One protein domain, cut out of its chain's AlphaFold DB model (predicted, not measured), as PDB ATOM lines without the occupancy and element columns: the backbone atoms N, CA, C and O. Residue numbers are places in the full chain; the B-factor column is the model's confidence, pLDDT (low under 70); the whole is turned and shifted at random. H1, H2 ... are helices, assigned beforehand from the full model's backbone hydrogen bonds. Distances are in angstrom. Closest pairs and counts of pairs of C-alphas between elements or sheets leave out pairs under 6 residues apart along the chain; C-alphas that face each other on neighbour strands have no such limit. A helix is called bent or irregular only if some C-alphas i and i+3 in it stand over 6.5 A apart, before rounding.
ATOM      1  N   MET A  14      11.636   9.342 105.164       95.88
ATOM      2  CA  MET A  14      10.216   9.455 104.835       95.88
ATOM      3  C   MET A  14       9.315   8.860 105.917       95.88
ATOM      4  O   MET A  14       9.685   7.914 106.609       95.88
ATOM      5  N   VAL A  15       8.112   9.419 106.034       97.69
ATOM      6  CA  VAL A  15       6.999   8.876 106.821       97.69
ATOM      7  C   VAL A  15       5.821   8.704 105.871       97.69
ATOM      8  O   VAL A  15       5.547   9.592 105.063       97.69
ATOM      9  N   VAL A  16       5.135   7.566 105.957       97.88
ATOM     10  CA  VAL A  16       3.988   7.240 105.105       97.88
ATOM     11  C   VAL A  16       2.750   7.085 105.975       97.88
ATOM     12  O   VAL A  16       2.734   6.271 106.893       97.88
ATOM     13  N   GLU A  17       1.700   7.834 105.649       97.81
ATOM     14  CA  GLU A  17       0.361   7.627 106.201       97.81
ATOM     15  C   GLU A  17      -0.497   6.982 105.108       97.81
ATOM     16  O   GLU A  17      -0.910   7.631 104.144       97.81
ATOM     17  N   GLN A  18      -0.748   5.682 105.245       97.31
ATOM     18  CA  GLN A  18      -1.632   4.940 104.354       97.31
ATOM     19  C   GLN A  18      -3.034   4.895 104.966       97.31
ATOM     20  O   GLN A  18      -3.330   4.043 105.801       97.31
ATOM     21  N   ASN A  19      -3.905   5.806 104.531       97.19
ATOM     22  CA  ASN A  19      -5.267   5.921 105.047       97.19
ATOM     23  C   ASN A  19      -6.312   5.554 103.972       97.19
ATOM     24  O   ASN A  19      -6.790   6.436 103.252       97.19
ATOM     25  N   PRO A  20      -6.689   4.267 103.846       96.94
ATOM     26  CA  PRO A  20      -7.728   3.842 102.908       96.94
ATOM     27  C   PRO A  20      -9.134   4.343 103.283       96.94
ATOM     28  O   PRO A  20     -10.040   4.253 102.461       96.94
ATOM     29  N   GLN A  21      -9.312   4.912 104.483       98.00
ATOM     30  CA  GLN A  21     -10.614   5.341 105.000       98.00
ATOM     31  C   GLN A  21     -10.962   6.767 104.553       98.00
ATOM     32  O   GLN A  21     -12.038   7.272 104.872       98.00
ATOM     33  N   ILE A  22     -10.074   7.420 103.796       98.06
ATOM     34  CA  ILE A  22     -10.383   8.670 103.102       98.06
ATOM     35  C   ILE A  22     -11.493   8.387 102.074       98.06
ATOM     36  O   ILE A  22     -11.275   7.559 101.182       98.06
ATOM     37  N   PRO A  23     -12.640   9.095 102.142       97.94
ATOM     38  CA  PRO A  23     -13.742   8.937 101.196       97.94
ATOM     39  C   PRO A  23     -13.316   9.005  99.725       97.94
ATOM     40  O   PRO A  23     -12.264   9.558  99.378       97.94
ATOM     41  N   ASP A  24     -14.127   8.441  98.830       96.44
ATOM     42  CA  ASP A  24     -13.822   8.437  97.401       96.44
ATOM     43  C   ASP A  24     -13.914   9.853  96.805       96.44
ATOM     44  O   ASP A  24     -14.960  10.501  96.789       96.44
ATOM     45  N   ARG A  25     -12.783  10.338  96.282       95.19
ATOM     46  CA  ARG A  25     -12.653  11.695  95.730       95.19
ATOM     47  C   ARG A  25     -13.473  11.871  94.456       95.19
ATOM     48  O   ARG A  25     -14.007  12.946  94.215       95.19
ATOM     49  N   THR A  26     -13.542  10.836  93.622       93.06
ATOM     50  CA  THR A  26     -14.281  10.883  92.354       93.06
ATOM     51  C   THR A  26     -15.777  10.938  92.630       93.06
ATOM     52  O   THR A  26     -16.494  11.710  92.001       93.06
ATOM     53  N   ALA A  27     -16.238  10.142  93.588       93.69
ATOM     54  CA  ALA A  27     -17.615  10.111  94.031       93.69
ATOM     55  C   ALA A  27     -18.061  11.460  94.598       93.69
ATOM     56  O   ALA A  27     -19.087  11.972  94.166       93.69
ATOM     57  N   ASN A  28     -17.264  12.086  95.471       95.19
ATOM     58  CA  ASN A  28     -17.565  13.436  95.950       95.19
ATOM     59  C   ASN A  28     -17.623  14.451  94.794       95.19
ATOM     60  O   ASN A  28     -18.615  15.152  94.638       95.19
ATOM     61  N   LEU A  29     -16.606  14.486  93.927       91.62
ATOM     62  CA  LEU A  29     -16.526  15.488  92.856       91.62
ATOM     63  C   LEU A  29     -17.608  15.337  91.771       91.62
ATOM     64  O   LEU A  29     -17.922  16.316  91.100       91.62
ATOM     65  N   LEU A  30     -18.139  14.127  91.553       91.38
ATOM     66  CA  LEU A  30     -19.114  13.851  90.486       91.38
ATOM     67  C   LEU A  30     -20.542  13.619  90.981       91.38
ATOM     68  O   LEU A  30     -21.478  13.776  90.201       91.38
ATOM     69  N   ARG A  31     -20.709  13.174  92.228       93.69
ATOM     70  CA  ARG A  31     -21.995  12.736  92.791       93.69
ATOM     71  C   ARG A  31     -22.312  13.369  94.147       93.69
ATOM     72  O   ARG A  31     -23.312  12.989  94.738       93.69
ATOM     73  N   ASP A  32     -21.481  14.298  94.621       92.56
ATOM     74  CA  ASP A  32     -21.647  14.986  95.910       92.56
ATOM     75  C   ASP A  32     -21.758  14.018  97.107       92.56
ATOM     76  O   ASP A  32     -22.446  14.263  98.093       92.56
ATOM     77  N   GLU A  33     -21.075  12.871  97.013       96.62
ATOM     78  CA  GLU A  33     -20.916  11.938  98.133       96.62
ATOM     79  C   GLU A  33     -19.980  12.513  99.214       96.62
ATOM     80  O   GLU A  33     -19.471  13.624  99.092       96.62
ATOM     81  N   THR A  34     -19.726  11.756 100.285       98.00
ATOM     82  CA  THR A  34     -18.948  12.184 101.458       98.00
ATOM     83  C   THR A  34     -17.668  12.953 101.106       98.00
ATOM     84  O   THR A  34     -16.788  12.439 100.413       98.00
ATOM     85  N   ASP A  35     -17.539  14.170 101.643       97.56
ATOM     86  CA  ASP A  35     -16.392  15.048 101.396       97.56
ATOM     87  C   ASP A  35     -15.092  14.483 102.023       97.56
ATOM     88  O   ASP A  35     -15.023  14.286 103.242       97.56
ATOM     89  N   PRO A  36     -14.027  14.240 101.229       97.88
ATOM     90  CA  PRO A  36     -12.754  13.730 101.733       97.88
ATOM     91  C   PRO A  36     -11.865  14.798 102.394       97.88
ATOM     92  O   PRO A  36     -10.825  14.442 102.951       97.88
ATOM     93  N   THR A  37     -12.225  16.086 102.333       97.88
ATOM     94  CA  THR A  37     -11.372  17.225 102.726       97.88
ATOM     95  C   THR A  37     -10.835  17.080 104.148       97.88
ATOM     96  O   THR A  37      -9.629  17.197 104.362       97.88
ATOM     97  N   LEU A  38     -11.693  16.773 105.127       98.12
ATOM     98  CA  LEU A  38     -11.264  16.642 106.524       98.12
ATOM     99  C   LEU A  38     -10.361  15.423 106.750       98.12
ATOM    100  O   LEU A  38      -9.388  15.518 107.496       98.12
ATOM    101  N   ALA A  39     -10.634  14.300 106.083       98.25
ATOM    102  CA  ALA A  39      -9.808  13.097 106.187       98.25
ATOM    103  C   ALA A  39      -8.422  13.302 105.544       98.25
ATOM    104  O   ALA A  39      -7.405  12.883 106.107       98.25
ATOM    105  N   LEU A  40      -8.363  14.007 104.407       98.44
ATOM    106  CA  LEU A  40      -7.117  14.432 103.762       98.44
ATOM    107  C   LEU A  40      -6.332  15.405 104.648       98.44
ATOM    108  O   LEU A  40      -5.131  15.220 104.844       98.44
ATOM    109  N   TYR A  41      -7.005  16.403 105.224       98.56
ATOM    110  CA  TYR A  41      -6.394  17.356 106.147       98.56
ATOM    111  C   TYR A  41      -5.802  16.659 107.376       98.56
ATOM    112  O   TYR A  41      -4.632  16.867 107.690       98.56
ATOM    113  N   ALA A  42      -6.574  15.789 108.036       98.44
ATOM    114  CA  ALA A  42      -6.118  15.040 109.203       98.44
ATOM    115  C   ALA A  42      -4.897  14.163 108.874       98.44
ATOM    116  O   ALA A  42      -3.928  14.141 109.631       98.44
ATOM    117  N   THR A  43      -4.912  13.508 107.710       98.50
ATOM    118  CA  THR A  43      -3.783  12.720 107.189       98.50
ATOM    119  C   THR A  43      -2.533  13.591 107.007       98.50
ATOM    120  O   THR A  43      -1.468  13.266 107.526       98.50
ATOM    121  N   CYS A  44      -2.663  14.753 106.360       98.50
ATOM    122  CA  CYS A  44      -1.545  15.682 106.174       98.50
ATOM    123  C   CYS A  44      -1.033  16.253 107.503       98.50
ATOM    124  O   CYS A  44       0.173  16.398 107.698       98.50
ATOM    125  N   LYS A  45      -1.929  16.531 108.457       98.44
ATOM    126  CA  LYS A  45      -1.552  17.014 109.788       98.44
ATOM    127  C   LYS A  45      -0.815  15.988 110.627       98.44
ATOM    128  O   LYS A  45       0.088  16.368 111.374       98.44
ATOM    129  N   ARG A  46      -1.150  14.705 110.494       98.38
ATOM    130  CA  ARG A  46      -0.383  13.620 111.118       98.38
ATOM    131  C   ARG A  46       1.043  13.575 110.578       98.38
ATOM    132  O   ARG A  46       1.972  13.516 111.375       98.38
ATOM    133  N   LEU A  47       1.219  13.689 109.259       98.56
ATOM    134  CA  LEU A  47       2.546  13.738 108.631       98.56
ATOM    135  C   LEU A  47       3.360  14.959 109.086       98.56
ATOM    136  O   LEU A  47       4.517  14.810 109.469       98.56
ATOM    137  N   GLU A  48       2.749  16.148 109.110       98.38
ATOM    138  CA  GLU A  48       3.378  17.367 109.643       98.38
ATOM    139  C   GLU A  48       3.816  17.175 111.105       98.38
ATOM    140  O   GLU A  48       4.954  17.474 111.462       98.38
ATOM    141  N   SER A  49       2.941  16.612 111.944       98.19
ATOM    142  CA  SER A  49       3.229  16.355 113.363       98.19
ATOM    143  C   SER A  49       4.311  15.288 113.565       98.19
ATOM    144  O   SER A  49       5.033  15.326 114.557       98.19
ATOM    145  N   ALA A  50       4.457  14.358 112.617       97.94
ATOM    146  CA  ALA A  50       5.531  13.366 112.586       97.94
ATOM    147  C   ALA A  50       6.881  13.943 112.107       97.94
ATOM    148  O   ALA A  50       7.872  13.216 112.034       97.94
ATOM    149  N   GLY A  51       6.936  15.243 111.793       98.00
ATOM    150  CA  GLY A  51       8.156  15.946 111.400       98.00
ATOM    151  C   GLY A  51       8.437  15.940 109.899       98.00
ATOM    152  O   GLY A  51       9.568  16.228 109.505       98.00
ATOM    153  N   ALA A  52       7.453  15.617 109.051       98.31
ATOM    154  CA  ALA A  52       7.595  15.801 107.609       98.31
ATOM    155  C   ALA A  52       7.782  17.292 107.285       98.31
ATOM    156  O   ALA A  52       7.065  18.129 107.822       98.31
ATOM    157  N   GLN A  53       8.727  17.616 106.400       98.25
ATOM    158  CA  GLN A  53       9.019  18.997 105.972       98.25
ATOM    159  C   GLN A  53       8.344  19.372 104.645       98.25
ATOM    160  O   GLN A  53       8.263  20.547 104.306       98.25
ATOM    161  N   ALA A  54       7.850  18.377 103.913       98.06
ATOM    162  CA  ALA A  54       7.033  18.507 102.715       98.06
ATOM    163  C   ALA A  54       6.141  17.265 102.600       98.06
ATOM    164  O   ALA A  54       6.465  16.208 103.151       98.06
ATOM    165  N   ILE A  55       5.020  17.386 101.893       98.62
ATOM    166  CA  ILE A  55       4.052  16.301 101.708       98.62
ATOM    167  C   ILE A  55       3.861  16.045 100.214       98.62
ATOM    168  O   ILE A  55       3.595  16.965  99.446       98.62
ATOM    169  N   ALA A  56       3.943  14.779  99.810       97.69
ATOM    170  CA  ALA A  56       3.563  14.328  98.477       97.69
ATOM    171  C   ALA A  56       2.296  13.469  98.570       97.69
ATOM    172  O   ALA A  56       2.205  12.579  99.415       97.69
ATOM    173  N   ILE A  57       1.322  13.727  97.695       97.75
ATOM    174  CA  ILE A  57       0.069  12.963  97.628       97.75
ATOM    175  C   ILE A  57       0.043  12.186  96.305       97.75
ATOM    176  O   ILE A  57      -0.192  12.795  95.255       97.75
ATOM    177  N   PRO A  58       0.239  10.853  96.323       95.69
ATOM    178  CA  PRO A  58       0.284  10.026  95.118       95.69
ATOM    179  C   PRO A  58      -1.130   9.692  94.607       95.69
ATOM    180  O   PRO A  58      -1.497   8.533  94.430       95.69
ATOM    181  N   CYS A  59      -1.980  10.705  94.415       94.69
ATOM    182  CA  CYS A  59      -3.351  10.524  93.938       94.69
ATOM    183  C   CYS A  59      -3.829  11.746  93.146       94.69
ATOM    184  O   CYS A  59      -4.077  12.800  93.726       94.69
ATOM    185  N   ASN A  60      -4.033  11.584  91.834       93.62
ATOM    186  CA  ASN A  60      -4.470  12.659  90.930       93.62
ATOM    187  C   ASN A  60      -5.716  13.408  91.428       93.62
ATOM    188  O   ASN A  60      -5.730  14.634  91.466       93.62
ATOM    189  N   THR A  61      -6.764  12.681  91.825       92.62
ATOM    190  CA  THR A  61      -8.049  13.286  92.212       92.62
ATOM    191  C   THR A  61      -8.007  13.963  93.580       92.62
ATOM    192  O   THR A  61      -8.795  14.871  93.825       92.62
ATOM    193  N   ALA A  62      -7.075  13.584  94.460       95.38
ATOM    194  CA  ALA A  62      -6.903  14.240  95.756       95.38
ATOM    195  C   ALA A  62      -6.376  15.680  95.621       95.38
ATOM    196  O   ALA A  62      -6.704  16.527  96.450       95.38
ATOM    197  N   HIS A  63      -5.639  15.990  94.545       94.25
ATOM    198  CA  HIS A  63      -5.116  17.340  94.293       94.25
ATOM    199  C   HIS A  63      -6.212  18.395  94.078       94.25
ATOM    200  O   HIS A  63      -5.964  19.572  94.318       94.25
ATOM    201  N   ALA A  64      -7.449  17.996  93.752       93.00
ATOM    202  CA  ALA A  64      -8.598  18.909  93.688       93.00
ATOM    203  C   ALA A  64      -8.969  19.538  95.049       93.00
ATOM    204  O   ALA A  64      -9.659  20.556  95.093       93.00
ATOM    205  N   PHE A  65      -8.512  18.947  96.157       95.38
ATOM    206  CA  PHE A  65      -8.811  19.390  97.521       95.38
ATOM    207  C   PHE A  65      -7.623  20.091  98.191       95.38
ATOM    208  O   PHE A  65      -7.775  20.622  99.290       95.38
ATOM    209  N   VAL A  66      -6.447  20.122  97.548       95.69
ATOM    210  CA  VAL A  66      -5.207  20.646  98.148       95.69
ATOM    211  C   VAL A  66      -5.333  22.119  98.522       95.69
ATOM    212  O   VAL A  66      -4.962  22.481  99.634       95.69
ATOM    213  N   GLU A  67      -5.936  22.953  97.668       93.12
ATOM    214  CA  GLU A  67      -6.162  24.377  97.971       93.12
ATOM    215  C   GLU A  67      -6.952  24.572  99.279       93.12
ATOM    216  O   GLU A  67      -6.662  25.490 100.044       93.12
ATOM    217  N   ARG A  68      -7.904  23.673  99.578       95.50
ATOM    218  CA  ARG A  68      -8.747  23.745 100.783       95.50
ATOM    219  C   ARG A  68      -7.979  23.430 102.065       95.50
ATOM    220  O   ARG A  68      -8.386  23.873 103.132       95.50
ATOM    221  N   ILE A  69      -6.903  22.647 101.980       97.69
ATOM    222  CA  ILE A  69      -6.169  22.159 103.159       97.69
ATOM    223  C   ILE A  69      -4.792  22.809 103.322       97.69
ATOM    224  O   ILE A  69      -4.321  22.936 104.449       97.69
ATOM    225  N   GLN A  70      -4.158  23.261 102.234       97.50
ATOM    226  CA  GLN A  70      -2.810  23.838 102.247       97.50
ATOM    227  C   GLN A  70      -2.713  25.060 103.163       97.50
ATOM    228  O   GLN A  70      -1.726  25.199 103.882       97.50
ATOM    229  N   ALA A  71      -3.746  25.908 103.188       96.56
ATOM    230  CA  ALA A  71      -3.796  27.098 104.042       96.56
ATOM    231  C   ALA A  71      -3.733  26.775 105.547       96.56
ATOM    232  O   ALA A  71      -3.414  27.641 106.359       96.56
ATOM    233  N   HIS A  72      -4.026  25.529 105.926       97.81
ATOM    234  CA  HIS A  72      -4.010  25.073 107.311       97.81
ATOM    235  C   HIS A  72      -2.745  24.284 107.667       97.81
ATOM    236  O   HIS A  72      -2.589  23.893 108.823       97.81
ATOM    237  N   LEU A  73      -1.840  24.043 106.716       98.12
ATOM    238  CA  LEU A  73      -0.576  23.331 106.908       98.12
ATOM    239  C   LEU A  73       0.594  24.321 106.968       98.12
ATOM    240  O   LEU A  73       0.604  25.342 106.291       98.12
ATOM    241  N   ARG A  74       1.591  24.011 107.796       98.25
ATOM    242  CA  ARG A  74       2.858  24.749 107.926       98.25
ATOM    243  C   ARG A  74       3.904  24.268 106.924       98.25
ATOM    244  O   ARG A  74       4.899  24.950 106.716       98.25
ATOM    245  N   VAL A  75       3.684  23.094 106.340       98.19
ATOM    246  CA  VAL A  75       4.561  22.473 105.347       98.19
ATOM    247  C   VAL A  75       3.876  22.437 103.982       98.19
ATOM    248  O   VAL A  75       2.646  22.321 103.912       98.19
ATOM    249  N   PRO A  76       4.636  22.562 102.883       98.12
ATOM    250  CA  PRO A  76       4.069  22.536 101.546       98.12
ATOM    251  C   PRO A  76       3.601  21.129 101.165       98.12
ATOM    252  O   PRO A  76       4.279  20.132 101.431       98.12
ATOM    253  N   ILE A  77       2.461  21.059 100.483       98.44
ATOM    254  CA  ILE A  77       2.076  19.921  99.658       98.44
ATOM    255  C   ILE A  77       2.625  20.173  98.255       98.44
ATOM    256  O   ILE A  77       2.265  21.153  97.605       98.44
ATOM    257  N   VAL A  78       3.465  19.264  97.769       96.94
ATOM    258  CA  VAL A  78       3.948  19.283  96.388       96.94
ATOM    259  C   VAL A  78       2.792  18.886  95.471       96.94
ATOM    260  O   VAL A  78       2.313  17.744  95.507       96.94
ATOM    261  N   ASN A  79       2.306  19.834  94.668       93.94
ATOM    262  CA  ASN A  79       1.185  19.594  93.767       93.94
ATOM    263  C   ASN A  79       1.665  18.871  92.507       93.94
ATOM    264  O   ASN A  79       2.100  19.492  91.541       93.94
ATOM    265  N   MET A  80       1.521  17.548  92.509       94.06
ATOM    266  CA  MET A  80       1.941  16.668  91.417       94.06
ATOM    267  C   MET A  80       1.429  17.116  90.038       94.06
ATOM    268  O   MET A  80       2.114  16.900  89.043       94.06
ATOM    269  N   LEU A  81       0.246  17.737  89.953       91.75
ATOM    270  CA  LEU A  81      -0.318  18.186  88.678       91.75
ATOM    271  C   LEU A  81       0.405  19.429  88.153       91.75
ATOM    272  O   LEU A  81       0.757  19.462  86.974       91.75
ATOM    273  N   SER A  82       0.659  20.412  89.020       90.94
ATOM    274  CA  SER A  82       1.424  21.610  88.661       90.94
ATOM    275  C   SER A  82       2.852  21.250  88.258       90.94
ATOM    276  O   SER A  82       3.262  21.600  87.158       90.94
ATOM    277  N   GLU A  83       3.547  20.451  89.074       95.06
ATOM    278  CA  GLU A  83       4.918  19.996  88.791       95.06
ATOM    279  C   GLU A  83       5.012  19.258  87.447       95.06
ATOM    280  O   GLU A  83       5.941  19.464  86.668       95.06
ATOM    281  N   THR A  84       4.014  18.423  87.126       94.00
ATOM    282  CA  THR A  84       3.973  17.703  85.843       94.00
ATOM    283  C   THR A  84       3.830  18.668  84.667       94.00
ATOM    284  O   THR A  84       4.526  18.525  83.663       94.00
ATOM    285  N   VAL A  85       2.933  19.656  84.764       91.69
ATOM    286  CA  VAL A  85       2.737  20.645  83.693       91.69
ATOM    287  C   VAL A  85       3.974  21.524  83.533       91.69
ATOM    288  O   VAL A  85       4.415  21.738  82.405       91.69
ATOM    289  N   GLU A  86       4.544  22.006  84.634       93.50
ATOM    290  CA  GLU A  86       5.759  22.822  84.624       93.50
ATOM    291  C   GLU A  86       6.924  22.069  83.986       93.50
ATOM    292  O   GLU A  86       7.583  22.607  83.095       93.50
ATOM    293  N   TRP A  87       7.113  20.794  84.336       95.56
ATOM    294  CA  TRP A  87       8.137  19.950  83.728       95.56
ATOM    295  C   TRP A  87       7.932  19.766  82.218       95.56
ATOM    296  O   TRP A  87       8.895  19.865  81.453       95.56
ATOM    297  N   ILE A  88       6.692  19.544  81.765       93.50
ATOM    298  CA  ILE A  88       6.381  19.414  80.333       93.50
ATOM    299  C   ILE A  88       6.683  20.719  79.598       93.50
ATOM    300  O   ILE A  88       7.334  20.692  78.554       93.50
ATOM    301  N   VAL A  89       6.229  21.857  80.128       94.06
ATOM    302  CA  VAL A  89       6.439  23.171  79.505       94.06
ATOM    303  C   VAL A  89       7.925  23.507  79.450       94.06
ATOM    304  O   VAL A  89       8.404  23.967  78.417       94.06
ATOM    305  N   HIS A  90       8.663  23.239  80.526       95.25
ATOM    306  CA  HIS A  90      10.105  23.456  80.581       95.25
ATOM    307  C   HIS A  90      10.860  22.571  79.576       95.25
ATOM    308  O   HIS A  90      11.780  23.035  78.909       95.25
ATOM    309  N   THR A  91      10.467  21.302  79.439       96.12
ATOM    310  CA  THR A  91      11.186  20.319  78.606       96.12
ATOM    311  C   THR A  91      10.815  20.393  77.123       96.12
ATOM    312  O   THR A  91      11.665  20.178  76.261       96.12
ATOM    313  N   HIS A  92       9.552  20.683  76.807       92.62
ATOM    314  CA  HIS A  92       9.002  20.575  75.450       92.62
ATOM    315  C   HIS A  92       8.438  21.892  74.897       92.62
ATOM    316  O   HIS A  92       8.041  21.951  73.732       92.62
ATOM    317  N   GLY A  93       8.410  22.958  75.699       89.75
ATOM    318  CA  GLY A  93       7.821  24.243  75.339       89.75
ATOM    319  C   GLY A  93       6.306  24.307  75.565       89.75
ATOM    320  O   GLY A  93       5.609  23.304  75.721       89.75
ATOM    321  N   SER A  94       5.771  25.527  75.584       89.12
ATOM    322  CA  SER A  94       4.334  25.773  75.737       89.12
ATOM    323  C   SER A  94       3.537  25.413  74.477       89.12
ATOM    324  O   SER A  94       4.032  25.565  73.363       89.12
ATOM    325  N   GLY A  95       2.268  25.025  74.642       84.88
ATOM    326  CA  GLY A  95       1.333  24.827  73.523       84.88
ATOM    327  C   GLY A  95       1.455  23.488  72.789       84.88
ATOM    328  O   GLY A  95       0.738  23.268  71.816       84.88
ATOM    329  N   GLN A  96       2.316  22.583  73.258       83.75
ATOM    330  CA  GLN A  96       2.417  21.223  72.727       83.75
ATOM    331  C   GLN A  96       1.147  20.414  73.012       83.75
ATOM    332  O   GLN A  96       0.480  20.638  74.019       83.75
ATOM    333  N   ALA A  97       0.820  19.453  72.147       89.19
ATOM    334  CA  ALA A  97      -0.237  18.484  72.421       89.19
ATOM    335  C   ALA A  97       0.315  17.351  73.298       89.19
ATOM    336  O   ALA A  97       1.290  16.697  72.930       89.19
ATOM    337  N   VAL A  98      -0.327  17.100  74.438       89.44
ATOM    338  CA  VAL A  98       0.090  16.072  75.403       89.44
ATOM    339  C   VAL A  98      -1.014  15.035  75.557       89.44
ATOM    340  O   VAL A  98      -2.167  15.366  75.839       89.44
ATOM    341  N   GLY A  99      -0.657  13.761  75.398       91.31
ATOM    342  CA  GLY A  99      -1.556  12.651  75.699       91.31
ATOM    343  C   GLY A  99      -1.729  12.478  77.208       91.31
ATOM    344  O   GLY A  99      -0.751  12.278  77.921       91.31
ATOM    345  N   LEU A 100      -2.972  12.516  77.694       88.81
ATOM    346  CA  LEU A 100      -3.295  12.267  79.099       88.81
ATOM    347  C   LEU A 100      -3.855  10.853  79.276       88.81
ATOM    348  O   LEU A 100      -4.971  10.558  78.846       88.81
ATOM    349  N   LEU A 101      -3.095   9.996  79.956       90.62
ATOM    350  CA  LEU A 101      -3.557   8.690  80.421       90.62
ATOM    351  C   LEU A 101      -3.982   8.815  81.884       90.62
ATOM    352  O   LEU A 101      -3.153   9.025  82.766       90.62
ATOM    353  N   ALA A 102      -5.281   8.707  82.144       85.94
ATOM    354  CA  ALA A 102      -5.823   8.837  83.488       85.94
ATOM    355  C   ALA A 102      -7.098   8.004  83.657       85.94
ATOM    356  O   ALA A 102      -7.722   7.581  82.682       85.94
ATOM    357  N   THR A 103      -7.502   7.776  84.908       81.00
ATOM    358  CA  THR A 103      -8.785   7.127  85.197       81.00
ATOM    359  C   THR A 103      -9.942   7.997  84.709       81.00
ATOM    360  O   THR A 103      -9.837   9.227  84.689       81.00
ATOM    361  N   SER A 104     -11.079   7.380  84.373       82.81
ATOM    362  CA  SER A 104     -12.284   8.119  83.968       82.81
ATOM    363  C   SER A 104     -12.682   9.177  84.998       82.81
ATOM    364  O   SER A 104     -13.031  10.287  84.611       82.81
ATOM    365  N   GLY A 105     -12.531   8.871  86.293       77.44
ATOM    366  CA  GLY A 105     -12.748   9.830  87.375       77.44
ATOM    367  C   GLY A 105     -11.868  11.073  87.253       77.44
ATOM    368  O   GLY A 105     -12.383  12.182  87.252       77.44
ATOM    369  N   THR A 106     -10.561  10.905  87.044       81.75
ATOM    370  CA  THR A 106      -9.616  12.029  86.882       81.75
ATOM    371  C   THR A 106      -9.951  12.896  85.661       81.75
ATOM    372  O   THR A 106      -9.866  14.121  85.716       81.75
ATOM    373  N   LEU A 107     -10.361  12.271  84.549       83.81
ATOM    374  CA  LEU A 107     -10.745  12.989  83.329       83.81
ATOM    375  C   LEU A 107     -12.045  13.787  83.514       83.81
ATOM    376  O   LEU A 107     -12.147  14.922  83.050       83.81
ATOM    377  N   GLN A 108     -13.031  13.205  84.199       78.06
ATOM    378  CA  GLN A 108     -14.339  13.824  84.422       78.06
ATOM    379  C   GLN A 108     -14.273  14.975  85.428       78.06
ATOM    380  O   GLN A 108     -14.921  15.998  85.220       78.06
ATOM    381  N   THR A 109     -13.452  14.849  86.473       73.94
ATOM    382  CA  THR A 109     -13.287  15.895  87.493       73.94
ATOM    383  C   THR A 109     -12.391  17.045  87.041       73.94
ATOM    384  O   THR A 109     -12.300  18.056  87.733       73.94
ATOM    385  N   ARG A 110     -11.739  16.918  85.871       68.88
ATOM    386  CA  ARG A 110     -10.901  17.954  85.239       68.88
ATOM    387  C   ARG A 110      -9.748  18.460  86.109       68.88
ATOM    388  O   ARG A 110      -9.164  19.494  85.775       68.88
ATOM    389  N   SER A 111      -9.362  17.717  87.150       61.16
ATOM    390  CA  SER A 111      -8.339  18.133  88.119       61.16
ATOM    391  C   SER A 111      -6.997  18.480  87.460       61.16
ATOM    392  O   SER A 111      -6.297  19.359  87.941       61.16
ATOM    393  N   THR A 112      -6.672  17.858  86.321       51.53
ATOM    394  CA  THR A 112      -5.413  18.060  85.572       51.53
ATOM    395  C   THR A 112      -5.479  19.167  84.506       51.53
ATOM    396  O   THR A 112      -4.454  19.563  83.969       51.53
ATOM    397  N   THR A 113      -6.664  19.689  84.164       43.25
ATOM    398  CA  THR A 113      -6.845  20.546  82.965       43.25
ATOM    399  C   THR A 113      -6.799  22.052  83.221       43.25
ATOM    400  O   THR A 113      -6.982  22.832  82.289       43.25
ATOM    401  N   ARG A 114      -6.579  22.496  84.464       41.81
ATOM    402  CA  ARG A 114      -6.642  23.926  84.793       41.81
ATOM    403  C   ARG A 114      -5.522  24.396  85.732       41.81
ATOM    404  O   ARG A 114      -5.817  24.801  86.857       41.81
ATOM    405  N   PRO A 115      -4.258  24.438  85.279       43.22
ATOM    406  CA  PRO A 115      -3.270  25.297  85.916       43.22
ATOM    407  C   PRO A 115      -3.693  26.757  85.684       43.22
ATOM    408  O   PRO A 115      -3.715  27.246  84.554       43.22
ATOM    409  N   ARG A 116      -4.107  27.467  86.742       37.91
ATOM    410  CA  ARG A 116      -4.342  28.917  86.656       37.91
ATOM    411  C   ARG A 116      -2.975  29.601  86.563       37.91
ATOM    412  O   ARG A 116      -2.331  29.783  87.584       37.91
ATOM    413  N   GLY A 117      -2.544  29.959  85.351       38.97
ATOM    414  CA  GLY A 117      -1.386  30.841  85.133       38.97
ATOM    415  C   GLY A 117      -0.250  30.305  84.256       38.97
ATOM    416  O   GLY A 117       0.643  31.079  83.933       38.97
ATOM    417  N   ALA A 118      -0.285  29.046  83.809       36.62
ATOM    418  CA  ALA A 118       0.700  28.509  82.864       36.62
ATOM    419  C   ALA A 118       0.086  28.360  81.465       36.62
ATOM    420  O   ALA A 118      -1.074  27.970  81.328       36.62
ATOM    421  N   ALA A 119       0.866  28.713  80.438       37.62
ATOM    422  CA  ALA A 119       0.482  28.720  79.031       37.62
ATOM    423  C   ALA A 119      -0.339  27.481  78.642       37.62
ATOM    424  O   ALA A 119       0.069  26.348  78.891       37.62
ATOM    425  N   ALA A 120      -1.505  27.718  78.037       37.75
ATOM    426  CA  ALA A 120      -2.461  26.688  77.663       37.75
ATOM    427  C   ALA A 120      -1.796  25.599  76.806       37.75
ATOM    428  O   ALA A 120      -1.530  25.777  75.619       37.75
ATOM    429  N   CYS A 121      -1.533  24.447  77.417       36.12
ATOM    430  CA  CYS A 121      -1.301  23.211  76.696       36.12
ATOM    431  C   CYS A 121      -2.671  22.792  76.158       36.12
ATOM    432  O   CYS A 121      -3.555  22.398  76.923       36.12
ATOM    433  N   ASN A 122      -2.891  22.993  74.856       37.22
ATOM    434  CA  ASN A 122      -4.123  22.583  74.200       37.22
ATOM    435  C   ASN A 122      -4.211  21.059  74.313       37.22
ATOM    436  O   ASN A 122      -3.596  20.332  73.533       37.22
ATOM    437  N   SER A 123      -4.985  20.567  75.281       42.72
ATOM    438  CA  SER A 123      -5.425  19.181  75.273       42.72
ATOM    439  C   SER A 123      -6.376  19.037  74.085       42.72
ATOM    440  O   SER A 123      -7.589  19.236  74.204       42.72
ATOM    441  N   SER A 124      -5.829  18.753  72.902       36.94
ATOM    442  CA  SER A 124      -6.609  18.163  71.823       36.94
ATOM    443  C   SER A 124      -7.340  16.960  72.418       36.94
ATOM    444  O   SER A 124      -6.780  16.261  73.267       36.94
ATOM    445  N   ARG A 125      -8.629  16.794  72.073       32.75
ATOM    446  CA  ARG A 125      -9.493  15.716  72.591       32.75
ATOM    447  C   ARG A 125      -8.641  14.452  72.736       32.75
ATOM    448  O   ARG A 125      -8.121  14.007  71.710       32.75
ATOM    449  N   PRO A 126      -8.450  13.907  73.951       36.56
ATOM    450  CA  PRO A 126      -7.629  12.723  74.086       36.56
ATOM    451  C   PRO A 126      -8.249  11.668  73.177       36.56
ATOM    452  O   PRO A 126      -9.465  11.456  73.210       36.56
ATOM    453  N   ALA A 127      -7.434  11.027  72.339       34.16
ATOM    454  CA  ALA A 127      -7.796   9.708  71.863       34.16
ATOM    455  C   ALA A 127      -8.047   8.897  73.139       34.16
ATOM    456  O   ALA A 127      -7.112   8.626  73.891       34.16
ATOM    457  N   LEU A 128      -9.322   8.649  73.465       33.38
ATOM    458  CA  LEU A 128      -9.715   7.876  74.636       33.38
ATOM    459  C   LEU A 128      -9.186   6.455  74.435       33.38
ATOM    460  O   LEU A 128      -9.905   5.578  73.967       33.38
ATOM    461  N   ILE A 129      -7.944   6.198  74.826       35.19
ATOM    462  CA  ILE A 129      -7.498   4.843  75.126       35.19
ATOM    463  C   ILE A 129      -7.981   4.568  76.549       35.19
ATOM    464  O   ILE A 129      -7.237   4.626  77.523       35.19
ATOM    465  N   THR A 130      -9.287   4.327  76.673       30.20
ATOM    466  CA  THR A 130      -9.876   3.787  77.898       30.20
ATOM    467  C   THR A 130      -9.638   2.286  77.901       30.20
ATOM    468  O   THR A 130     -10.461   1.504  77.440       30.20
ATOM    469  N   ARG A 131      -8.486   1.851  78.412       26.44
ATOM    470  CA  ARG A 131      -8.405   0.489  78.943       26.44
ATOM    471  C   ARG A 131      -8.977   0.546  80.355       26.44
ATOM    472  O   ARG A 131      -8.388   1.163  81.237       26.44
ATOM    473  N   ARG A 132     -10.175  -0.023  80.529       25.16
ATOM    474  CA  ARG A 132     -10.644  -0.463  81.848       25.16
ATOM    475  C   ARG A 132      -9.574  -1.420  82.375       25.16
ATOM    476  O   ARG A 132      -9.282  -2.404  81.697       25.16
ATOM    477  N   TRP A 133      -8.958  -1.063  83.495       34.84
ATOM    478  CA  TRP A 133      -8.268  -2.036  84.335       34.84
ATOM    479  C   TRP A 133      -9.318  -2.904  85.021       34.84
ATOM    480  O   TRP A 133     -10.385  -2.341  85.371       34.84
TER     481      TRP A 133
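This is residues 14 to 133 of the 133 residues of an uncharacterized protein of Pseudomonas fluorescens (UniProt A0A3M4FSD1). Look first for H3, a short irregular helix in the middle: H2 meets it near its last residues, H4 and H5 meet it near its first residues, and H1 sits across H5. H2 and H4, the two longest helices, are well separated, and after H5 a long stretch without a named element, residues 110 to 133, makes up the rest. The printed part has 120 residues with five named helices, in the order H1, H2, H3, H4, H5, and no named strand. The class is all helix, though 50 of the 120 residues, under half, are in named elements. The whole is compact, with a radius of gyration of the C-alphas of 15.5 A and spans of 42 by 32 by 24 A.

Find C-alpha 37 at (-11.372, 17.225, 102.726); from there H2, residues 37 to 49, runs 18.1 A to C-alpha 49 at (3.229, 16.355, 113.363). H4, residues 80 to 92, runs 17.9 A and ends at C-alpha 92 at (9.002, 20.575, 75.450). H3, residues 60 to 70, runs 16.0 A; it is irregular, with C-alphas 64 and 67 lying 7.4 A apart, and its line is a rough one. H1, residues 25 to 31, spans 9.8 A, and H5, residues 104 to 109, spans 8.6 A.

Start at H3, the hub, which touches the other four helices. H2 touches it with residues 37 to 41 alone, the closest C-alphas being those of Tyr 41 and Ile 69 at 5.7 A; at 71 degrees they are only just about perpendicular. H4 touches H3 with residues 80 to 81 alone, the closest C-alphas being those of Asn 60 and Leu 81 at 7.3 A; they run opposite ways at a steep tilt of 68 degrees, only just short of about perpendicular. H5 touches H3, the closest C-alphas being those of Thr 61 and Thr 106 at 5.7 A; they run the same way at a shallow tilt of 32 degrees, only just short of steep. H1 and H3 only just touch, with 3 pairs of C-alphas within 8 A. H1 touches H5, the closest C-alphas being those of Thr 26 and Gly 105 at 5.3 A. H2 and H4 are apart. Every O i to N i+4 pair is within hydrogen-bond range in H1, H2, H4 and H5; in H3 2 of 7 are, beside 6 of 8 O i to N i+3 pairs.

The two C-alphas farthest apart, those of Ser 49 and Ala 127, are 43.5 A apart. The printed part has no cut, and the link from H4 to H5 is long. Residues 55 to 56 pair with residues 77 to 78, parallel. Look with care at residues 110 to 133, each under 70 in pLDDT; the mean of the printed part is 83.2.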